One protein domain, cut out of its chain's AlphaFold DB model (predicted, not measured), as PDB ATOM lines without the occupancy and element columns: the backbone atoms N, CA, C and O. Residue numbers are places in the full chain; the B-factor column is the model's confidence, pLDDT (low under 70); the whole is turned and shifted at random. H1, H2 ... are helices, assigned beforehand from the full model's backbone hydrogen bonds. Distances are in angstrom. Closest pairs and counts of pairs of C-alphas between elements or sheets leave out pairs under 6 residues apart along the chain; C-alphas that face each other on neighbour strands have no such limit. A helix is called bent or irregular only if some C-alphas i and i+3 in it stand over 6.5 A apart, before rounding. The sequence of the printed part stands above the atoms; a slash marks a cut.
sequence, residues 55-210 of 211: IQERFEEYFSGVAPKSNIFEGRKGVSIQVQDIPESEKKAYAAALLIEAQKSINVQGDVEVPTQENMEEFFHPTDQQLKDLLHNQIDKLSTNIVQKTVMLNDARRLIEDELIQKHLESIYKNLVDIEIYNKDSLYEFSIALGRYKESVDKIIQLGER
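What this domain is: This is residues 55 to 210 of the 211 residues of an uncharacterized protein of Radiobacillus deserti (UniProt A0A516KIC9). Four helices, H2, H5, H6 and H7, stand side by side as an up-and-down bundle, each running against the one before it in the chain. H1 packs at one end of this bundle, by the start of H6 and the end of H7; H4 crosses the start of H7 at the other end, and the short H3 packs on H7's side. The printed part has 156 residues with seven named helices, H1 to H7 in chain order, and no named strand; its class is all helix. It is compact, with a radius of gyration of the C-alphas of 15.8 A and spans of 48 by 33 by 23 A.

How they stand to each other: Start at H7, residues 187 to 208, the hub, which touches five other helices. H6, residues 163 to 177, makes a hairpin with it at a shallow tilt of 23 degrees; look at Ile 172 and Ser 200, their closest C-alphas, 5.9 A apart. H5, residues 139 to 159, makes a hairpin with H6 at a shallow tilt of 17 degrees, closest at C-alphas 157 and 166, 5.1 A apart. H5 and H7 are near each other. H2, residues 88 to 103, touches H5 opposite ways at a shallow tilt of 23 degrees, with C-alphas 95 and 156 closest at 4.4 A. H2 touches H7 with residues 96 to 103 alone, closest at C-alphas 103 and 205, 5.7 A apart. H4, residues 128 to 136, touches H7 about perpendicular at 88 degrees, closest at C-alphas 132 and 187, 6.9 A apart. H3, residues 120 to 124, touches H7 with C-alphas 124 and 198 closest at 6.4 A. H1, residues 55 to 63, touches H6, closest at C-alphas 59 and 165, 7.0 A apart. H1 and H7 only just touch, with 3 pairs of C-alphas within 8 A, the closest being 56 and 207 at 6.3 A. Every O i to N i+4 pair is within hydrogen-bond range in H1, H3, H4, H5, H6 and H7, and 10 of 12 are in H2.

Where its parts are: Find C-alpha 187 at (-17.806, 6.589, -20.694); from there H7 runs 30.9 A to C-alpha 208 at (-43.041, -11.129, -19.607). H5 measures 30.5 A, H2 24.1 A, H6 20.5 A, H1 12.4 A, H4 12.2 A and H3 6.2 A. H2 is irregular: C-alphas 89 and 92 are 7.4 A apart. Find H1's first C-alpha, 55, at (-48.397, -6.613, -29.087).

The domain as a whole: The two C-alphas farthest apart, those of Ser 89 and Gln 129, are 48.5 A apart. The printed part has no cut. The links H1 to H2, 24 residues, and H2 to H3, 16 residues, are long; in the latter, residues 105 to 106 pair antiparallel with residues 112 to 113. The mean pLDDT of the printed part is 90.2; residues 77 to 78 and residue 210 are under 70.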
ATOM      1  N   ILE A  55     -49.301  -5.453 -29.194       85.00
ATOM      2  CA  ILE A  55     -48.397  -6.613 -29.087       85.00
ATOM      3  C   ILE A  55     -48.527  -7.322 -27.731       85.00
ATOM      4  O   ILE A  55     -48.432  -8.544 -27.677       85.00
ATOM      5  N   GLN A  56     -48.828  -6.558 -26.680       85.44
ATOM      6  CA  GLN A  56     -49.020  -7.029 -25.316       85.44
ATOM      7  C   GLN A  56     -50.216  -7.988 -25.199       85.44
ATOM      8  O   GLN A  56     -50.064  -9.122 -24.760       85.44
ATOM      9  N   GLU A  57     -51.389  -7.582 -25.690       87.81
ATOM     10  CA  GLU A  57     -52.612  -8.391 -25.716       87.81
ATOM     11  C   GLU A  57     -52.428  -9.680 -26.521       87.81
ATOM     12  O   GLU A  57     -52.936 -10.733 -26.140       87.81
ATOM     13  N   ARG A  58     -51.690  -9.614 -27.639       89.62
ATOM     14  CA  ARG A  58     -51.353 -10.808 -28.430       89.62
ATOM     15  C   ARG A  58     -50.453 -11.763 -27.658       89.62
ATOM     16  O   ARG A  58     -50.629 -12.973 -27.768       89.62
ATOM     17  N   PHE A  59     -49.506 -11.230 -26.893       90.12
ATOM     18  CA  PHE A  59     -48.627 -12.016 -26.037       90.12
ATOM     19  C   PHE A  59     -49.422 -12.734 -24.942       90.12
ATOM     20  O   PHE A  59     -49.343 -13.957 -24.829       90.12
ATOM     21  N   GLU A  60     -50.262 -11.992 -24.217       90.19
ATOM     22  CA  GLU A  60     -51.152 -12.521 -23.177       90.19
ATOM     23  C   GLU A  60     -52.068 -13.625 -23.724       90.19
ATOM     24  O   GLU A  60     -52.212 -14.682 -23.117       90.19
ATOM     25  N   GLU A  61     -52.657 -13.422 -24.905       91.25
ATOM     26  CA  GLU A  61     -53.500 -14.426 -25.556       91.25
ATOM     27  C   GLU A  61     -52.704 -15.666 -25.987       91.25
ATOM     28  O   GLU A  61     -53.155 -16.791 -25.772       91.25
ATOM     29  N   TYR A  62     -51.520 -15.481 -26.581       92.75
ATOM     30  CA  TYR A  62     -50.707 -16.584 -27.095       92.75
ATOM     31  C   TYR A  62     -50.245 -17.537 -25.986       92.75
ATOM     32  O   TYR A  62     -50.233 -18.760 -26.196       92.75
ATOM     33  N   PHE A  63     -49.883 -16.977 -24.828       93.19
ATOM     34  CA  PHE A  63     -49.400 -17.701 -23.650       93.19
ATOM     35  C   PHE A  63     -50.491 -17.998 -22.610       93.19
ATOM     36  O   PHE A  63     -50.213 -18.643 -21.600       93.19
ATOM     37  N   SER A  64     -51.742 -17.610 -22.866       91.75
ATOM     38  CA  SER A  64     -52.861 -17.852 -21.954       91.75
ATOM     39  C   SER A  64     -52.995 -19.334 -21.581       91.75
ATOM     40  O   SER A  64     -53.072 -20.213 -22.443       91.75
ATOM     41  N   GLY A  65     -53.017 -19.611 -20.274       88.12
ATOM     42  CA  GLY A  65     -53.149 -20.965 -19.730       88.12
ATOM     43  C   GLY A  65     -51.891 -21.835 -19.841       88.12
ATOM     44  O   GLY A  65     -51.969 -23.036 -19.580       88.12
ATOM     45  N   VAL A  66     -50.740 -21.267 -20.214       92.06
ATOM     46  CA  VAL A  66     -49.463 -21.983 -20.302       92.06
ATOM     47  C   VAL A  66     -48.624 -21.695 -19.064       92.06
ATOM     48  O   VAL A  66     -48.166 -20.580 -18.866       92.06
ATOM     49  N   ALA A  67     -48.356 -22.720 -18.254       91.94
ATOM     50  CA  ALA A  67     -47.369 -22.602 -17.185       91.94
ATOM     51  C   ALA A  67     -45.941 -22.656 -17.775       91.94
ATOM     52  O   ALA A  67     -45.635 -23.608 -18.506       91.94
ATOM     53  N   PRO A  68     -45.055 -21.694 -17.458       93.12
ATOM     54  CA  PRO A  68     -43.662 -21.737 -17.889       93.12
ATOM     55  C   PRO A  68     -42.956 -23.006 -17.403       93.12
ATOM     56  O   PRO A  68     -43.127 -23.442 -16.261       93.12
ATOM     57  N   LYS A  69     -42.136 -23.611 -18.266       93.69
ATOM     58  CA  LYS A  69     -41.342 -24.790 -17.896       93.69
ATOM     59  C   LYS A  69     -40.273 -24.401 -16.863       93.69
ATOM     60  O   LYS A  69     -39.549 -23.429 -17.049       93.69
ATOM     61  N   SER A  70     -40.122 -25.179 -15.796       90.88
ATOM     62  CA  SER A  70     -39.016 -25.012 -14.848       90.88
ATOM     63  C   SER A  70     -37.732 -25.674 -15.358       90.88
ATOM     64  O   SER A  70     -37.774 -26.594 -16.175       90.88
ATOM     65  N   ASN A  71     -36.581 -25.217 -14.852       87.19
ATOM     66  CA  ASN A  71     -35.280 -25.875 -15.024       87.19
ATOM     67  C   ASN A  71     -34.864 -26.143 -16.485       87.19
ATOM     68  O   ASN A  71     -34.198 -27.133 -16.782       87.19
ATOM     69  N   ILE A  72     -35.206 -25.250 -17.416       89.38
ATOM     70  CA  ILE A  72     -34.969 -25.448 -18.861       89.38
ATOM     71  C   ILE A  72     -33.488 -25.633 -19.257       89.38
ATOM     72  O   ILE A  72     -33.202 -26.153 -20.339       89.38
ATOM     73  N   PHE A  73     -32.550 -25.264 -18.377       87.38
ATOM     74  CA  PHE A  73     -31.103 -25.443 -18.555       87.38
ATOM     75  C   PHE A  73     -30.500 -26.570 -17.705       87.38
ATOM     76  O   PHE A  73     -29.293 -26.805 -17.773       87.38
ATOM     77  N   GLU A  74     -31.293 -27.277 -16.899       82.12
ATOM     78  CA  GLU A  74     -30.781 -28.361 -16.061       82.12
ATOM     79  C   GLU A  74     -30.136 -29.455 -16.925       82.12
ATOM     80  O   GLU A  74     -30.658 -29.862 -17.965       82.12
ATOM     81  N   GLY A  75     -28.929 -29.879 -16.535       70.00
ATOM     82  CA  GLY A  75     -28.123 -30.832 -17.303       70.00
ATOM     83  C   GLY A  75     -27.478 -30.268 -18.577       70.00
ATOM     84  O   GLY A  75     -26.809 -31.015 -19.291       70.00
ATOM     85  N   ARG A  76     -27.623 -28.967 -18.870       74.19
ATOM     86  CA  ARG A  76     -27.032 -28.314 -20.048       74.19
ATOM     87  C   ARG A  76     -25.848 -27.441 -19.647       74.19
ATOM     88  O   ARG A  76     -25.881 -26.717 -18.656       74.19
ATOM     89  N   LYS A  77     -24.785 -27.480 -20.450       58.12
ATOM     90  CA  LYS A  77     -23.673 -26.529 -20.345       58.12
ATOM     91  C   LYS A  77     -23.988 -25.318 -21.219       58.12
ATOM     92  O   LYS A  77     -23.575 -25.279 -22.372       58.12
ATOM     93  N   GLY A  78     -24.746 -24.361 -20.692       68.81
ATOM     94  CA  GLY A  78     -24.966 -23.073 -21.354       68.81
ATOM     95  C   GLY A  78     -26.394 -22.547 -21.267       68.81
ATOM     96  O   GLY A  78     -27.235 -23.099 -20.567       68.81
ATOM     97  N   VAL A  79     -26.625 -21.463 -22.006       79.38
ATOM     98  CA  VAL A  79     -27.871 -20.674 -22.020       79.38
ATOM     99  C   VAL A  79     -28.746 -20.907 -23.254       79.38
ATOM    100  O   VAL A  79     -29.755 -20.233 -23.425       79.38
ATOM    101  N   SER A  80     -28.347 -21.827 -24.136       88.19
ATOM    102  CA  SER A  80     -29.136 -22.217 -25.307       88.19
ATOM    103  C   SER A  80     -29.802 -23.562 -25.069       88.19
ATOM    104  O   SER A  80     -29.241 -24.452 -24.414       88.19
ATOM    105  N   ILE A  81     -30.985 -23.726 -25.651       88.06
ATOM    106  CA  ILE A  81     -31.683 -25.001 -25.682       88.06
ATOM    107  C   ILE A  81     -31.725 -25.571 -27.101       88.06
ATOM    108  O   ILE A  81     -31.858 -24.851 -28.082       88.06
ATOM    109  N   GLN A  82     -31.638 -26.897 -27.227       89.12
ATOM    110  CA  GLN A  82     -31.881 -27.587 -28.494       89.12
ATOM    111  C   GLN A  82     -33.371 -27.519 -28.848       89.12
ATOM    112  O   GLN A  82     -34.142 -28.413 -28.515       89.12
ATOM    113  N   VAL A  83     -33.769 -26.419 -29.489       89.06
ATOM    114  CA  VAL A  83     -35.145 -26.107 -29.915       89.06
ATOM    115  C   VAL A  83     -35.792 -27.276 -30.670       89.06
ATOM    116  O   VAL A  83     -36.967 -27.560 -30.469       89.06
ATOM    117  N   GLN A  84     -35.023 -27.967 -31.514       91.19
ATOM    118  CA  GLN A  84     -35.489 -29.092 -32.330       91.19
ATOM    119  C   GLN A  84     -35.891 -30.339 -31.526       91.19
ATOM    120  O   GLN A  84     -36.656 -31.154 -32.033       91.19
ATOM    121  N   ASP A  85     -35.406 -30.478 -30.291       91.38
ATOM    122  CA  ASP A  85     -35.687 -31.638 -29.437       91.38
ATOM    123  C   ASP A  85     -36.937 -31.424 -28.566       91.38
ATOM    124  O   ASP A  85     -37.329 -32.304 -27.799       91.38
ATOM    125  N   ILE A  86     -37.555 -30.239 -28.640       92.19
ATOM    126  CA  ILE A  86     -38.691 -29.857 -27.800       92.19
ATOM    127  C   ILE A  86     -39.992 -30.316 -28.470       92.19
ATOM    128  O   ILE A  86     -40.264 -29.904 -29.601       92.19
ATOM    129  N   PRO A  87     -40.829 -31.123 -27.788       93.38
ATOM    130  CA  PRO A  87     -42.126 -31.529 -28.317       93.38
ATOM    131  C   PRO A  87     -43.004 -30.320 -28.658       93.38
ATOM    132  O   PRO A  87     -43.061 -29.366 -27.881       93.38
ATOM    133  N   GLU A  88     -43.751 -30.386 -29.765       92.75
ATOM    134  CA  GLU A  88     -44.668 -29.315 -30.204       92.75
ATOM    135  C   GLU A  88     -45.602 -28.844 -29.079       92.75
ATOM    136  O   GLU A  88     -45.760 -27.648 -28.845       92.75
ATOM    137  N   SER A  89     -46.140 -29.789 -28.302       93.94
ATOM    138  CA  SER A  89     -47.029 -29.512 -27.169       93.94
ATOM    139  C   SER A  89     -46.377 -28.718 -26.032       93.94
ATOM    140  O   SER A  89     -47.086 -28.134 -25.220       93.94
ATOM    141  N   GLU A  90     -45.046 -28.704 -25.942       94.88
ATOM    142  CA  GLU A  90     -44.299 -28.018 -24.882       94.88
ATOM    143  C   GLU A  90     -43.633 -26.720 -25.352       94.88
ATOM    144  O   GLU A  90     -43.176 -25.939 -24.514       94.88
ATOM    145  N   LYS A  91     -43.599 -26.441 -26.662       95.50
ATOM    146  CA  LYS A  91     -42.887 -25.277 -27.216       95.50
ATOM    147  C   LYS A  91     -43.289 -23.961 -26.562       95.50
ATOM    148  O   LYS A  91     -42.413 -23.178 -26.201       95.50
ATOM    149  N   LYS A  92     -44.589 -23.738 -26.340       95.62
ATOM    150  CA  LYS A  92     -45.083 -22.530 -25.657       95.62
ATOM    151  C   LYS A  92     -44.549 -22.405 -24.227       95.62
ATOM    152  O   LYS A  92     -44.126 -21.325 -23.837       95.62
ATOM    153  N   ALA A  93     -44.521 -23.499 -23.465       95.75
ATOM    154  CA  ALA A  93     -44.035 -23.494 -22.084       95.75
ATOM    155  C   ALA A  93     -42.524 -23.226 -22.001       95.75
ATOM    156  O   ALA A  93     -42.071 -22.503 -21.114       95.75
ATOM    157  N   TYR A  94     -41.746 -23.771 -22.942       96.06
ATOM    158  CA  TYR A  94     -40.315 -23.471 -23.060       96.06
ATOM    159  C   TYR A  94     -40.057 -22.037 -23.522       96.06
ATOM    160  O   TYR A  94     -39.173 -21.380 -22.979       96.06
ATOM    161  N   ALA A  95     -40.830 -21.532 -24.487       95.56
ATOM    162  CA  ALA A  95     -40.727 -20.147 -24.933       95.56
ATOM    163  C   ALA A  95     -41.019 -19.168 -23.786       95.56
ATOM    164  O   ALA A  95     -40.232 -18.254 -23.565       95.56
ATOM    165  N   ALA A  96     -42.084 -19.399 -23.011       94.94
ATOM    166  CA  ALA A  96     -42.405 -18.586 -21.838       94.94
ATOM    167  C   ALA A  96     -41.267 -18.603 -20.804       94.94
ATOM    168  O   ALA A  96     -40.840 -17.555 -20.330       94.94
ATOM    169  N   ALA A  97     -40.709 -19.782 -20.508       94.75
ATOM    170  CA  ALA A  97     -39.596 -19.915 -19.572       94.75
ATOM    171  C   ALA A  97     -38.322 -19.186 -20.034       94.75
ATOM    172  O   ALA A  97     -37.655 -18.541 -19.230       94.75
ATOM    173  N   LEU A  98     -37.995 -19.256 -21.329       95.31
ATOM    174  CA  LEU A  98     -36.873 -18.516 -21.913       95.31
ATOM    175  C   LEU A  98     -37.071 -17.002 -21.820       95.31
ATOM    176  O   LEU A  98     -36.116 -16.283 -21.539       95.31
ATOM    177  N   LEU A  99     -38.293 -16.520 -22.051       94.31
ATOM    178  CA  LEU A  99     -38.622 -15.099 -21.965       94.31
ATOM    179  C   LEU A  99     -38.531 -14.582 -20.526       94.31
ATOM    180  O   LEU A  99     -37.973 -13.511 -20.316       94.31
ATOM    181  N   ILE A 100     -38.990 -15.368 -19.547       93.00
ATOM    182  CA  ILE A 100     -38.827 -15.062 -18.118       93.00
ATOM    183  C   ILE A 100     -37.344 -15.024 -17.740       93.00
ATOM    184  O   ILE A 100     -36.890 -14.075 -17.104       93.00
ATOM    185  N   GLU A 101     -36.548 -16.011 -18.165       93.25
ATOM    186  CA  GLU A 101     -35.110 -15.994 -17.883       93.25
ATOM    187  C   GLU A 101     -34.427 -14.773 -18.515       93.25
ATOM    188  O   GLU A 101     -33.594 -14.123 -17.878       93.25
ATOM    189  N   ALA A 102     -34.827 -14.406 -19.736       94.12
ATOM    190  CA  ALA A 102     -34.292 -13.254 -20.448       94.12
ATOM    191  C   ALA A 102     -34.593 -11.911 -19.759       94.12
ATOM    192  O   ALA A 102     -33.945 -10.921 -20.098       94.12
ATOM    193  N   GLN A 103     -35.500 -11.839 -18.778       93.06
ATOM    194  CA  GLN A 103     -35.718 -10.624 -17.980       93.06
ATOM    195  C   GLN A 103     -34.544 -10.327 -17.030       93.06
ATOM    196  O   GLN A 103     -34.262  -9.160 -16.749       93.06
ATOM    197  N   LYS A 104     -33.790 -11.347 -16.591       92.94
ATOM    198  CA  LYS A 104     -32.657 -11.188 -15.659       92.94
ATOM    199  C   LYS A 104     -31.543 -10.337 -16.258       92.94
ATOM    200  O   LYS A 104     -30.988 -10.676 -17.301       92.94
ATOM    201  N   SER A 105     -31.196  -9.246 -15.599       94.00
ATOM    202  CA  SER A 105     -30.314  -8.189 -16.092       94.00
ATOM    203  C   SER A 105     -29.256  -7.827 -15.054       94.00
ATOM    204  O   SER A 105     -29.415  -8.122 -13.876       94.00
ATOM    205  N   ILE A 106     -28.173  -7.192 -15.498       92.19
ATOM    206  CA  ILE A 106     -27.137  -6.650 -14.613       92.19
ATOM    207  C   ILE A 106     -27.536  -5.251 -14.130       92.19
ATOM    208  O   ILE A 106     -27.761  -4.376 -14.967       92.19
ATOM    209  N   ASN A 107     -27.622  -5.056 -12.811       90.44
ATOM    210  CA  ASN A 107     -27.869  -3.751 -12.189       90.44
ATOM    211  C   ASN A 107     -26.590  -2.889 -12.134       90.44
ATOM    212  O   ASN A 107     -25.501  -3.323 -12.521       90.44
ATOM    213  N   VAL A 108     -26.702  -1.658 -11.625       85.44
ATOM    214  CA  VAL A 108     -25.575  -0.706 -11.544       85.44
ATOM    215  C   VAL A 108     -24.451  -1.120 -10.578       85.44
ATOM    216  O   VAL A 108     -23.381  -0.514 -10.602       85.44
ATOM    217  N   GLN A 109     -24.669  -2.134  -9.739       86.94
ATOM    218  CA  GLN A 109     -23.674  -2.746  -8.850       86.94
ATOM    219  C   GLN A 109     -23.009  -3.981  -9.478       86.94
ATOM    220  O   GLN A 109     -22.052  -4.519  -8.925       86.94
ATOM    221  N   GLY A 110     -23.490  -4.425 -10.640       85.62
ATOM    222  CA  GLY A 110     -22.993  -5.611 -11.320       85.62
ATOM    223  C   GLY A 110     -23.747  -6.894 -10.966       85.62
ATOM    224  O   GLY A 110     -23.351  -7.954 -11.445       85.62
ATOM    225  N   ASP A 111     -24.809  -6.857 -10.165       91.25
ATOM    226  CA  ASP A 111     -25.561  -8.046  -9.750       91.25
ATOM    227  C   ASP A 111     -26.639  -8.441 -10.763       91.25
ATOM    228  O   ASP A 111     -27.194  -7.598 -11.464       91.25
ATOM    229  N   VAL A 112     -26.904  -9.752 -10.872       91.81
ATOM    230  CA  VAL A 112     -27.934 -10.292 -11.775       91.81
ATOM    231  C   VAL A 112     -29.260 -10.344 -11.033       91.81
ATOM    232  O   VAL A 112     -29.444 -11.176 -10.146       91.81
ATOM    233  N   GLU A 113     -30.199  -9.510 -11.447       92.75
ATOM    234  CA  GLU A 113     -31.519  -9.372 -10.837       92.75
ATOM    235  C   GLU A 113     -32.583  -9.185 -11.922       92.75
ATOM    236  O   GLU A 113     -32.267  -8.930 -13.082       92.75
ATOM    237  N   VAL A 114     -33.861  -9.336 -11.579       90.75
ATOM    238  CA  VAL A 114     -34.955  -9.004 -12.500       90.75
ATOM    239  C   VAL A 114     -35.373  -7.561 -12.218       90.75
ATOM    240  O   VAL A 114     -35.859  -7.302 -11.115       90.75
ATOM    241  N   PRO A 115     -35.189  -6.619 -13.163       89.56
ATOM    242  CA  PRO A 115     -35.731  -5.280 -13.001       89.56
ATOM    243  C   PRO A 115     -37.258  -5.355 -12.978       89.56
ATOM    244  O   PRO A 115     -37.870  -6.122 -13.723       89.56
ATOM    245  N   THR A 116     -37.870  -4.545 -12.130       85.81
ATOM    246  CA  THR A 116     -39.311  -4.313 -12.096       85.81
ATOM    247  C   THR A 116     -39.609  -2.965 -12.744       85.81
ATOM    248  O   THR A 116     -38.740  -2.094 -12.824       85.81
ATOM    249  N   GLN A 117     -40.849  -2.743 -13.180       80.00
ATOM    250  CA  GLN A 117     -41.258  -1.414 -13.655       80.00
ATOM    251  C   GLN A 117     -41.047  -0.327 -12.587       80.00
ATOM    252  O   GLN A 117     -40.695   0.804 -12.909       80.00
ATOM    253  N   GLU A 118     -41.193  -0.680 -11.308       81.62
ATOM    254  CA  GLU A 118     -41.027   0.244 -10.182       81.62
ATOM    255  C   GLU A 118     -39.568   0.654  -9.943       81.62
ATOM    256  O   GLU A 118     -39.319   1.793  -9.550       81.62
ATOM    257  N   ASN A 119     -38.601  -0.242 -10.188       84.00
ATOM    258  CA  ASN A 119     -37.181   0.028  -9.938       84.00
ATOM    259  C   ASN A 119     -36.365   0.322 -11.205       84.00
ATOM    260  O   ASN A 119     -35.170   0.570 -11.094       84.00
ATOM    261  N   MET A 120     -36.981   0.339 -12.393       83.19
ATOM    262  CA  MET A 120     -36.287   0.472 -13.681       83.19
ATOM    263  C   MET A 120     -35.371   1.705 -13.766       83.19
ATOM    264  O   MET A 120     -34.305   1.651 -14.382       83.19
ATOM    265  N   GLU A 121     -35.781   2.824 -13.161       81.06
ATOM    266  CA  GLU A 121     -34.944   4.024 -13.071       81.06
ATOM    267  C   GLU A 121     -33.703   3.764 -12.213       81.06
ATOM    268  O   GLU A 121     -32.591   3.910 -12.703       81.06
ATOM    269  N   GLU A 122     -33.859   3.298 -10.974       81.69
ATOM    270  CA  GLU A 122     -32.725   3.004 -10.085       81.69
ATOM    271  C   GLU A 122     -31.810   1.900 -10.648       81.69
ATOM    272  O   GLU A 122     -30.586   1.989 -10.556       81.69
ATOM    273  N   PHE A 123     -32.395   0.900 -11.309       87.25
ATOM    274  CA  PHE A 123     -31.696  -0.249 -11.883       87.25
ATOM    275  C   PHE A 123     -30.747   0.133 -13.026       87.25
ATOM    276  O   PHE A 123     -29.735  -0.536 -13.236       87.25
ATOM    277  N   PHE A 124     -31.064   1.198 -13.773       85.06
ATOM    278  CA  PHE A 124     -30.344   1.601 -14.985       85.06
ATOM    279  C   PHE A 124     -29.855   3.055 -14.977       85.06
ATOM    280  O   PHE A 124     -29.458   3.566 -16.026       85.06
ATOM    281  N   HIS A 125     -29.850   3.725 -13.823       84.81
ATOM    282  CA  HIS A 125     -29.336   5.089 -13.678       84.81
ATOM    283  C   HIS A 125     -28.046   5.097 -12.839       84.81
ATOM    284  O   HIS A 125     -28.055   5.518 -11.680       84.81
ATOM    285  N   PRO A 126     -26.914   4.614 -13.389       84.94
ATOM    286  CA  PRO A 126     -25.656   4.593 -12.658       84.94
ATOM    287  C   PRO A 126     -25.130   6.012 -12.442       84.94
ATOM    288  O   PRO A 126     -25.171   6.861 -13.331       84.94
ATOM    289  N   THR A 127     -24.538   6.248 -11.276       89.94
ATOM    290  CA  THR A 127     -23.615   7.372 -11.079       89.94
ATOM    291  C   THR A 127     -22.379   7.214 -11.970       89.94
ATOM    292  O   THR A 127     -22.023   6.099 -12.349       89.94
ATOM    293  N   ASP A 128     -21.640   8.295 -12.234       90.62
ATOM    294  CA  ASP A 128     -20.378   8.237 -12.996       90.62
ATOM    295  C   ASP A 128     -19.391   7.190 -12.458       90.62
ATOM    296  O   ASP A 128     -18.660   6.559 -13.222       90.62
ATOM    297  N   GLN A 129     -19.351   7.001 -11.135       92.12
ATOM    298  CA  GLN A 129     -18.480   6.010 -10.513       92.12
ATOM    299  C   GLN A 129     -18.958   4.580 -10.784       92.12
ATOM    300  O   GLN A 129     -18.132   3.722 -11.085       92.12
ATOM    301  N   GLN A 130     -20.267   4.327 -10.725       91.69
ATOM    302  CA  GLN A 130     -20.853   3.029 -11.082       91.69
ATOM    303  C   GLN A 130     -20.711   2.745 -12.579       91.69
ATOM    304  O   GLN A 130     -20.410   1.626 -12.967       91.69
ATOM    305  N   LEU A 131     -20.846   3.763 -13.429       91.12
ATOM    306  CA  LEU A 131     -20.647   3.634 -14.868       91.12
ATOM    307  C   LEU A 131     -19.197   3.245 -15.200       91.12
ATOM    308  O   LEU A 131     -18.964   2.354 -16.014       91.12
ATOM    309  N   LYS A 132     -18.219   3.875 -14.531       91.88
ATOM    310  CA  LYS A 132     -16.798   3.497 -14.618       91.88
ATOM    311  C   LYS A 132     -16.556   2.075 -14.132       91.88
ATOM    312  O   LYS A 132     -15.805   1.343 -14.769       91.88
ATOM    313  N   ASP A 133     -17.167   1.694 -13.015       92.44
ATOM    314  CA  ASP A 133     -17.031   0.344 -12.471       92.44
ATOM    315  C   ASP A 133     -17.601  -0.707 -13.431       92.44
ATOM    316  O   ASP A 133     -16.932  -1.693 -13.739       92.44
ATOM    317  N   LEU A 134     -18.773  -0.447 -14.014       92.00
ATOM    318  CA  LEU A 134     -19.359  -1.308 -15.034       92.00
ATOM    319  C   LEU A 134     -18.457  -1.443 -16.270       92.00
ATOM    320  O   LEU A 134     -18.260  -2.556 -16.752       92.00
ATOM    321  N   LEU A 135     -17.882  -0.339 -16.758       92.12
ATOM    322  CA  LEU A 135     -17.005  -0.339 -17.934       92.12
ATOM    323  C   LEU A 135     -15.665  -1.051 -17.688       92.12
ATOM    324  O   LEU A 135     -15.138  -1.690 -18.591       92.12
ATOM    325  N   HIS A 136     -15.083  -0.927 -16.496       91.44
ATOM    326  CA  HIS A 136     -13.721  -1.411 -16.246       91.44
ATOM    327  C   HIS A 136     -13.661  -2.744 -15.502       91.44
ATOM    328  O   HIS A 136     -12.740  -3.523 -15.734       91.44
ATOM    329  N   ASN A 137     -14.630  -3.012 -14.627       92.69
ATOM    330  CA  ASN A 137     -14.592  -4.152 -13.713       92.69
ATOM    331  C   ASN A 137     -15.696  -5.179 -13.992       92.69
ATOM    332  O   ASN A 137     -15.510  -6.354 -13.682       92.69
ATOM    333  N   GLN A 138     -16.825  -4.775 -14.591       91.50
ATOM    334  CA  GLN A 138     -17.968  -5.669 -14.849       91.50
ATOM    335  C   GLN A 138     -18.299  -5.849 -16.338       91.50
ATOM    336  O   GLN A 138     -19.312  -6.471 -16.669       91.50
ATOM    337  N   ILE A 139     -17.459  -5.344 -17.247       91.38
ATOM    338  CA  ILE A 139     -17.760  -5.316 -18.685       91.38
ATOM    339  C   ILE A 139     -17.980  -6.709 -19.265       91.38
ATOM    340  O   ILE A 139     -18.910  -6.912 -20.044       91.38
ATOM    341  N   ASP A 140     -17.191  -7.687 -18.824       91.94
ATOM    342  CA  ASP A 140     -17.318  -9.078 -19.256       91.94
ATOM    343  C   ASP A 140     -18.641  -9.682 -18.791       91.94
ATOM    344  O   ASP A 140     -19.310 -10.392 -19.546       91.94
ATOM    345  N   LYS A 141     -19.056  -9.371 -17.558       92.81
ATOM    346  CA  LYS A 141     -20.309  -9.860 -16.973       92.81
ATOM    347  C   LYS A 141     -21.514  -9.265 -17.699       92.81
ATOM    348  O   LYS A 141     -22.426 -10.003 -18.071       92.81
ATOM    349  N   LEU A 142     -21.490  -7.957 -17.958       92.81
ATOM    350  CA  LEU A 142     -22.531  -7.254 -18.707       92.81
ATOM    351  C   LEU A 142     -22.611  -7.737 -20.160       92.81
ATOM    352  O   LEU A 142     -23.688  -8.095 -20.630       92.81
ATOM    353  N   SER A 143     -21.471  -7.836 -20.846       92.31
ATOM    354  CA  SER A 143     -21.397  -8.335 -22.225       92.31
ATOM    355  C   SER A 143     -21.896  -9.774 -22.325       92.31
ATOM    356  O   SER A 143     -22.687 -10.104 -23.209       92.31
ATOM    357  N   THR A 144     -21.503 -10.629 -21.376       92.75
ATOM    358  CA  THR A 144     -21.990 -12.008 -21.293       92.75
ATOM    359  C   THR A 144     -23.501 -12.039 -21.096       92.75
ATOM    360  O   THR A 144     -24.180 -12.777 -21.802       92.75
ATOM    361  N   ASN A 145     -24.055 -11.227 -20.194       93.56
ATOM    362  CA  ASN A 145     -25.500 -11.179 -19.969       93.56
ATOM    363  C   ASN A 145     -26.273 -10.726 -21.224       93.56
ATOM    364  O   ASN A 145     -27.287 -11.338 -21.559       93.56
ATOM    365  N   ILE A 146     -25.765  -9.736 -21.968       94.31
ATOM    366  CA  ILE A 146     -26.344  -9.310 -23.254       94.31
ATOM    367  C   ILE A 146     -26.350 -10.472 -24.257       94.31
ATOM    368  O   ILE A 146     -27.393 -10.780 -24.831       94.31
ATOM    369  N   VAL A 147     -25.221 -11.170 -24.425       93.25
ATOM    370  CA  VAL A 147     -25.119 -12.335 -25.326       93.25
ATOM    371  C   VAL A 147     -26.043 -13.474 -24.887       93.25
ATOM    372  O   VAL A 147     -26.658 -14.143 -25.711       93.25
ATOM    373  N   GLN A 148     -26.182 -13.712 -23.586       93.12
ATOM    374  CA  GLN A 148     -27.083 -14.750 -23.096       93.12
ATOM    375  C   GLN A 148     -28.544 -14.426 -23.415       93.12
ATOM    376  O   GLN A 148     -29.274 -15.299 -23.886       93.12
ATOM    377  N   LYS A 149     -28.957 -13.166 -23.247       94.12
ATOM    378  CA  LYS A 149     -30.302 -12.710 -23.615       94.12
ATOM    379  C   LYS A 149     -30.568 -12.851 -25.107       94.12
ATOM    380  O   LYS A 149     -31.642 -13.318 -25.473       94.12
ATOM    381  N   THR A 150     -29.620 -12.489 -25.975       94.94
ATOM    382  CA  THR A 150     -29.818 -12.636 -27.430       94.94
ATOM    383  C   THR A 150     -30.060 -14.094 -27.810       94.94
ATOM    384  O   THR A 150     -30.967 -14.380 -28.591       94.94
ATOM    385  N   VAL A 151     -29.320 -15.022 -27.199       94.56
ATOM    386  CA  VAL A 151     -29.523 -16.464 -27.376       94.56
ATOM    387  C   VAL A 151     -30.912 -16.893 -26.897       94.56
ATOM    388  O   VAL A 151     -31.645 -17.516 -27.665       94.56
ATOM    389  N   MET A 152     -31.312 -16.513 -25.679       95.31
ATOM    390  CA  MET A 152     -32.621 -16.875 -25.115       95.31
ATOM    391  C   MET A 152     -33.787 -16.334 -25.951       95.31
ATOM    392  O   MET A 152     -34.736 -17.065 -26.228       95.31
ATOM    393  N   LEU A 153     -33.705 -15.078 -26.402       95.75
ATOM    394  CA  LEU A 153     -34.726 -14.461 -27.250       95.75
ATOM    395  C   LEU A 153     -34.818 -15.141 -28.614       95.75
ATOM    396  O   LEU A 153     -35.919 -15.367 -29.113       95.75
ATOM    397  N   ASN A 154     -33.680 -15.491 -29.219       96.00
ATOM    398  CA  ASN A 154     -33.675 -16.193 -30.494       96.00
ATOM    399  C   ASN A 154     -34.234 -17.620 -30.361       96.00
ATOM    400  O   ASN A 154     -35.014 -18.046 -31.213       96.00
ATOM    401  N   ASP A 155     -33.897 -18.342 -29.291       96.25
ATOM    402  CA  ASP A 155     -34.465 -19.666 -29.023       96.25
ATOM    403  C   ASP A 155     -35.978 -19.577 -28.751       96.25
ATOM    404  O   ASP A 155     -36.744 -20.355 -29.322       96.25
ATOM    405  N   ALA A 156     -36.438 -18.578 -27.987       96.00
ATOM    406  CA  ALA A 156     -37.862 -18.346 -27.733       96.00
ATOM    407  C   ALA A 156     -38.614 -18.019 -29.028       96.00
ATOM    408  O   ALA A 156     -39.651 -18.614 -29.321       96.00
ATOM    409  N   ARG A 157     -38.052 -17.133 -29.856       96.25
ATOM    410  CA  ARG A 157     -38.594 -16.771 -31.170       96.25
ATOM    411  C   ARG A 157     -38.785 -17.994 -32.065       96.25
ATOM    412  O   ARG A 157     -39.799 -18.087 -32.744       96.25
ATOM    413  N   ARG A 158     -37.843 -18.943 -32.062       96.12
ATOM    414  CA  ARG A 158     -37.935 -20.178 -32.864       96.12
ATOM    415  C   ARG A 158     -39.005 -21.158 -32.366       96.12
ATOM    416  O   ARG A 158     -39.390 -22.047 -33.122       96.12
ATOM    417  N   LEU A 159     -39.450 -21.025 -31.118       96.56
ATOM    418  CA  LEU A 159     -40.490 -21.861 -30.507       96.56
ATOM    419  C   LEU A 159     -41.893 -21.255 -30.598       96.56
ATOM    420  O   LEU A 159     -42.876 -21.964 -30.397       96.56
ATOM    421  N   ILE A 160     -41.995 -19.955 -30.860       95.56
ATOM    422  CA  ILE A 160     -43.271 -19.250 -30.980       95.56
ATOM    423  C   ILE A 160     -43.771 -19.361 -32.413       95.56
ATOM    424  O   ILE A 160     -42.991 -19.181 -33.330       95.56
ATOM    425  N   GLU A 161     -45.058 -19.622 -32.621       94.31
ATOM    426  CA  GLU A 161     -45.654 -19.739 -33.960       94.31
ATOM    427  C   GLU A 161     -46.251 -18.418 -34.468       94.31
ATOM    428  O   GLU A 161     -46.388 -18.222 -35.674       94.31
ATOM    429  N   ASP A 162     -46.592 -17.490 -33.569       94.25
ATOM    430  CA  ASP A 162     -47.167 -16.200 -33.954       94.25
ATOM    431  C   ASP A 162     -46.112 -15.292 -34.607       94.25
ATOM    432  O   ASP A 162     -45.172 -14.823 -33.959       94.25
ATOM    433  N   GLU A 163     -46.285 -15.009 -35.899       93.12
ATOM    434  CA  GLU A 163     -45.325 -14.228 -36.686       93.12
ATOM    435  C   GLU A 163     -45.112 -12.796 -36.178       93.12
ATOM    436  O   GLU A 163     -44.022 -12.243 -36.345       93.12
ATOM    437  N   LEU A 164     -46.134 -12.151 -35.600       91.62
ATOM    438  CA  LEU A 164     -45.982 -10.782 -35.100       91.62
ATOM    439  C   LEU A 164     -45.167 -10.778 -33.812       91.62
ATOM    440  O   LEU A 164     -44.277  -9.940 -33.669       91.62
ATOM    441  N   ILE A 165     -45.416 -11.745 -32.926       92.75
ATOM    442  CA  ILE A 165     -44.581 -11.961 -31.745       92.75
ATOM    443  C   ILE A 165     -43.141 -12.256 -32.169       92.75
ATOM    444  O   ILE A 165     -42.215 -11.606 -31.681       92.75
ATOM    445  N   GLN A 166     -42.939 -13.161 -33.131       94.62
ATOM    446  CA  GLN A 166     -41.602 -13.467 -33.636       94.62
ATOM    447  C   GLN A 166     -40.880 -12.224 -34.171       94.62
ATOM    448  O   GLN A 166     -39.714 -12.010 -33.850       94.62
ATOM    449  N   LYS A 167     -41.558 -11.394 -34.978       93.06
ATOM    450  CA  LYS A 167     -40.993 -10.146 -35.522       93.06
ATOM    451  C   LYS A 167     -40.637  -9.152 -34.422       93.06
ATOM    452  O   LYS A 167     -39.625  -8.462 -34.529       93.06
ATOM    453  N   HIS A 168     -41.447  -9.080 -33.369       92.69
ATOM    454  CA  HIS A 168     -41.169  -8.204 -32.240       92.69
ATOM    455  C   HIS A 168     -39.933  -8.673 -31.458       92.69
ATOM    456  O   HIS A 168     -39.027  -7.877 -31.210       92.69
ATOM    457  N   LEU A 169     -39.833  -9.974 -31.166       94.94
ATOM    458  CA  LEU A 169     -38.650 -10.562 -30.530       94.94
ATOM    459  C   LEU A 169     -37.394 -10.416 -31.396       94.94
ATOM    460  O   LEU A 169     -36.333 -10.103 -30.869       94.94
ATOM    461  N   GLU A 170     -37.514 -10.576 -32.716       95.12
ATOM    462  CA  GLU A 170     -36.420 -10.351 -33.669       95.12
ATOM    463  C   GLU A 170     -35.894  -8.909 -33.603       95.12
ATOM    464  O   GLU A 170     -34.687  -8.691 -33.659       95.12
ATOM    465  N   SER A 171     -36.782  -7.920 -33.465       94.12
ATOM    466  CA  SER A 171     -36.396  -6.510 -33.324       94.12
ATOM    467  C   SER A 171     -35.583  -6.268 -32.048       94.12
ATOM    468  O   SER A 171     -34.522  -5.645 -32.092       94.12
ATOM    469  N   ILE A 172     -36.031  -6.815 -30.912       95.31
ATOM    470  CA  ILE A 172     -35.311  -6.716 -29.632       95.31
ATOM    471  C   ILE A 172     -33.961  -7.440 -29.721       95.31
ATOM    472  O   ILE A 172     -32.932  -6.878 -29.353       95.31
ATOM    473  N   TYR A 173     -33.957  -8.661 -30.261       93.75
ATOM    474  CA  TYR A 173     -32.758  -9.462 -30.489       93.75
ATOM    475  C   TYR A 173     -31.708  -8.700 -31.309       93.75
ATOM    476  O   TYR A 173     -30.560  -8.609 -30.878       93.75
ATOM    477  N   LYS A 174     -32.094  -8.110 -32.447       93.62
ATOM    478  CA  LYS A 174     -31.171  -7.338 -33.295       93.62
ATOM    479  C   LYS A 174     -30.594  -6.139 -32.561       93.62
ATOM    480  O   LYS A 174     -29.383  -5.959 -32.570       93.62
ATOM    481  N   ASN A 175     -31.436  -5.386 -31.853       94.44
ATOM    482  CA  ASN A 175     -30.967  -4.251 -31.062       94.44
ATOM    483  C   ASN A 175     -29.917  -4.670 -30.030       94.44
ATOM    484  O   ASN A 175     -28.923  -3.968 -29.882       94.44
ATOM    485  N   LEU A 176     -30.109  -5.807 -29.355       94.56
ATOM    486  CA  LEU A 176     -29.142  -6.340 -28.393       94.56
ATOM    487  C   LEU A 176     -27.845  -6.827 -29.052       94.56
ATOM    488  O   LEU A 176     -26.774  -6.592 -28.501       94.56
ATOM    489  N   VAL A 177     -27.917  -7.480 -30.216       92.69
ATOM    490  CA  VAL A 177     -26.725  -7.891 -30.983       92.69
ATOM    491  C   VAL A 177     -25.906  -6.676 -31.423       92.69
ATOM    492  O   VAL A 177     -24.682  -6.701 -31.339       92.69
ATOM    493  N   ASP A 178     -26.578  -5.594 -31.814       92.56
ATOM    494  CA  ASP A 178     -25.948  -4.345 -32.245       92.56
ATOM    495  C   ASP A 178     -25.379  -3.512 -31.071       92.56
ATOM    496  O   ASP A 178     -24.822  -2.425 -31.275       92.56
ATOM    497  N   ILE A 179     -25.546  -3.964 -29.821       91.25
ATOM    498  CA  ILE A 179     -24.929  -3.348 -28.640       91.25
ATOM    499  C   ILE A 179     -23.551  -3.976 -28.423       91.25
ATOM    500  O   ILE A 179     -23.361  -4.947 -27.696       91.25
ATOM    501  N   GLU A 180     -22.543  -3.361 -29.031       85.12
ATOM    502  CA  GLU A 180     -21.139  -3.710 -28.809       85.12
ATOM    503  C   GLU A 180     -20.574  -2.975 -27.589       85.12
ATOM    504  O   GLU A 180     -19.776  -2.042 -27.714       85.12
ATOM    505  N   ILE A 181     -21.037  -3.346 -26.396       83.69
ATOM    506  CA  ILE A 181     -20.679  -2.617 -25.174       83.69
ATOM    507  C   ILE A 181     -19.198  -2.781 -24.787       83.69
ATOM    508  O   ILE A 181     -18.603  -1.860 -24.239       83.69
ATOM    509  N   TYR A 182     -18.585  -3.911 -25.152       81.81
ATOM    510  CA  TYR A 182     -17.172  -4.233 -24.914       81.81
ATOM    511  C   TYR A 182     -16.190  -3.472 -25.826       81.81
ATOM    512  O   TYR A 182     -14.994  -3.472 -25.557       81.81
ATOM    513  N   ASN A 183     -16.682  -2.815 -26.882       83.81
ATOM    514  CA  ASN A 183     -15.872  -2.043 -27.833       83.81
ATOM    515  C   ASN A 183     -15.890  -0.531 -27.537       83.81
ATOM    516  O   ASN A 183     -15.593   0.261 -28.429       83.81
ATOM    517  N   LYS A 184     -16.360  -0.099 -26.357       88.50
ATOM    518  CA  LYS A 184     -16.525   1.332 -26.050       88.50
ATOM    519  C   LYS A 184     -15.304   1.875 -25.323       88.50
ATOM    520  O   LYS A 184     -14.990   1.439 -24.220       88.50
ATOM    521  N   ASP A 185     -14.675   2.879 -25.926       80.50
ATOM    522  CA  ASP A 185     -13.422   3.459 -25.433       80.50
ATOM    523  C   ASP A 185     -13.661   4.630 -24.467       80.50
ATOM    524  O   ASP A 185     -12.747   5.091 -23.779       80.50
ATOM    525  N   SER A 186     -14.899   5.129 -24.398       90.19
ATOM    526  CA  SER A 186     -15.277   6.251 -23.542       90.19
ATOM    527  C   SER A 186     -16.524   5.968 -22.708       90.19
ATOM    528  O   SER A 186     -17.428   5.238 -23.115       90.19
ATOM    529  N   LEU A 187     -16.616   6.635 -21.552       89.75
ATOM    530  CA  LEU A 187     -17.806   6.589 -20.694       89.75
ATOM    531  C   LEU A 187     -19.065   7.095 -21.400       89.75
ATOM    532  O   LEU A 187     -20.153   6.613 -21.113       89.75
ATOM    533  N   TYR A 188     -18.926   8.048 -22.324       91.75
ATOM    534  CA  TYR A 188     -20.050   8.573 -23.097       91.75
ATOM    535  C   TYR A 188     -20.611   7.529 -24.069       91.75
ATOM    536  O   TYR A 188     -21.814   7.286 -24.105       91.75
ATOM    537  N   GLU A 189     -19.748   6.858 -24.831       92.88
ATOM    538  CA  GLU A 189     -20.191   5.789 -25.730       92.88
ATOM    539  C   GLU A 189     -20.768   4.599 -24.961       92.88
ATOM    540  O   GLU A 189     -21.760   3.999 -25.383       92.88
ATOM    541  N   PHE A 190     -20.165   4.281 -23.813       92.81
ATOM    542  CA  PHE A 190     -20.656   3.246 -22.918       92.81
ATOM    543  C   PHE A 190     -22.029   3.603 -22.326       92.81
ATOM    544  O   PHE A 190     -22.912   2.749 -22.311       92.81
ATOM    545  N   SER A 191     -22.267   4.855 -21.913       92.25
ATOM    546  CA  SER A 191     -23.576   5.274 -21.389       92.25
ATOM    547  C   SER A 191     -24.675   5.219 -22.450       92.25
ATOM    548  O   SER A 191     -25.779   4.760 -22.160       92.25
ATOM    549  N   ILE A 192     -24.374   5.594 -23.699       92.50
ATOM    550  CA  ILE A 192     -25.310   5.444 -24.823       92.50
ATOM    551  C   ILE A 192     -25.646   3.967 -25.049       92.50
ATOM    552  O   ILE A 192     -26.815   3.610 -25.208       92.50
ATOM    553  N   ALA A 193     -24.633   3.096 -25.059       93.12
ATOM    554  CA  ALA A 193     -24.837   1.659 -25.209       93.12
ATOM    555  C   ALA A 193     -25.686   1.083 -24.063       93.12
ATOM    556  O   ALA A 193     -26.599   0.294 -24.315       93.12
ATOM    557  N   LEU A 194     -25.444   1.529 -22.826       92.25
ATOM    558  CA  LEU A 194     -26.219   1.133 -21.652       92.25
ATOM    559  C   LEU A 194     -27.677   1.617 -21.732       92.25
ATOM    560  O   LEU A 194     -28.584   0.873 -21.369       92.25
ATOM    561  N   GLY A 195     -27.923   2.811 -22.278       92.12
ATOM    562  CA  GLY A 195     -29.273   3.314 -22.550       92.12
ATOM    563  C   GLY A 195     -30.039   2.439 -23.548       92.12
ATOM    564  O   GLY A 195     -31.158   2.013 -23.271       92.12
ATOM    565  N   ARG A 196     -29.406   2.065 -24.669       93.75
ATOM    566  CA  ARG A 196     -29.997   1.129 -25.649       93.75
ATOM    567  C   ARG A 196     -30.271  -0.250 -25.041       93.75
ATOM    568  O   ARG A 196     -31.247  -0.917 -25.393       93.75
ATOM    569  N   TYR A 197     -29.405  -0.684 -24.128       93.75
ATOM    570  CA  TYR A 197     -29.589  -1.922 -23.385       93.75
ATOM    571  C   TYR A 197     -30.801  -1.836 -22.445       93.75
ATOM    572  O   TYR A 197     -31.662  -2.713 -22.522       93.75
ATOM    573  N   LYS A 198     -30.937  -0.755 -21.659       92.94
ATOM    574  CA  LYS A 198     -32.121  -0.468 -20.822       92.94
ATOM    575  C   LYS A 198     -33.410  -0.542 -21.640       92.94
ATOM    576  O   LYS A 198     -34.324  -1.263 -21.262       92.94
ATOM    577  N   GLU A 199     -33.472   0.141 -22.783       92.69
ATOM    578  CA  GLU A 199     -34.657   0.125 -23.659       92.69
ATOM    579  C   GLU A 199     -35.018  -1.281 -24.154       92.69
ATOM    580  O   GLU A 199     -36.191  -1.621 -24.311       92.69
ATOM    581  N   SER A 200     -34.010  -2.109 -24.434       94.44
ATOM    582  CA  SER A 200     -34.226  -3.490 -24.864       94.44
ATOM    583  C   SER A 200     -34.732  -4.354 -23.709       94.44
ATOM    584  O   SER A 200     -35.633  -5.164 -23.908       94.44
ATOM    585  N   VAL A 201     -34.194  -4.162 -22.502       93.19
ATOM    586  CA  VAL A 201     -34.627  -4.869 -21.291       93.19
ATOM    587  C   VAL A 201     -36.049  -4.489 -20.887       93.19
ATOM    588  O   VAL A 201     -36.836  -5.384 -20.596       93.19
ATOM    589  N   ASP A 202     -36.407  -3.206 -20.934       91.50
ATOM    590  CA  ASP A 202     -37.767  -2.741 -20.642       91.50
ATOM    591  C   ASP A 202     -38.797  -3.415 -21.560       91.50
ATOM    592  O   ASP A 202     -39.783  -3.979 -21.086       91.50
ATOM    593  N   LYS A 203     -38.507  -3.506 -22.865       91.25
ATOM    594  CA  LYS A 203     -39.354  -4.256 -23.808       91.25
ATOM    595  C   LYS A 203     -39.493  -5.729 -23.419       91.25
ATOM    596  O   LYS A 203     -40.587  -6.268 -23.495       91.25
ATOM    597  N   ILE A 204     -38.417  -6.393 -22.992       92.06
ATOM    598  CA  ILE A 204     -38.477  -7.801 -22.551       92.06
ATOM    599  C   ILE A 204     -39.337  -7.944 -21.292       92.06
ATOM    600  O   ILE A 204     -40.128  -8.880 -21.193       92.06
ATOM    601  N   ILE A 205     -39.197  -7.022 -20.337       89.50
ATOM    602  CA  ILE A 205     -39.979  -7.026 -19.098       89.50
ATOM    603  C   ILE A 205     -41.455  -6.872 -19.412       89.50
ATOM    604  O   ILE A 205     -42.225  -7.736 -19.003       89.50
ATOM    605  N   GLN A 206     -41.826  -5.868 -20.211       85.94
ATOM    606  CA  GLN A 206     -43.210  -5.651 -20.632       85.94
ATOM    607  C   GLN A 206     -43.814  -6.933 -21.213       85.94
ATOM    608  O   GLN A 206     -44.875  -7.359 -20.772       85.94
ATOM    609  N   LEU A 207     -43.104  -7.633 -22.104       83.06
ATOM    610  CA  LEU A 207     -43.600  -8.887 -22.687       83.06
ATOM    611  C   LEU A 207     -43.804 -10.015 -21.663       83.06
ATOM    612  O   LEU A 207     -44.675 -10.860 -21.858       83.06
ATOM    613  N   GLY A 208     -42.999 -10.057 -20.600       74.62
ATOM    614  CA  GLY A 208     -43.041 -11.129 -19.607       74.62
ATOM    615  C   GLY A 208     -43.837 -10.830 -18.332       74.62
ATOM    616  O   GLY A 208     -44.045 -11.746 -17.548       74.62
ATOM    617  N   GLU A 209     -44.317  -9.602 -18.110       73.38
ATOM    618  CA  GLU A 209     -45.100  -9.228 -16.913       73.38
ATOM    619  C   GLU A 209     -46.427  -9.986 -16.753       73.38
ATOM    620  O   GLU A 209     -47.038  -9.957 -15.685       73.38
ATOM    621  N   ARG A 210     -46.904 -10.635 -17.818       67.44
ATOM    622  CA  ARG A 210     -48.205 -11.320 -17.855       67.44
ATOM    623  C   ARG A 210     -48.139 -12.724 -18.466       67.44
ATOM    624  O   ARG A 210     -49.148 -13.210 -18.979       67.44
TER     625      ARG A 210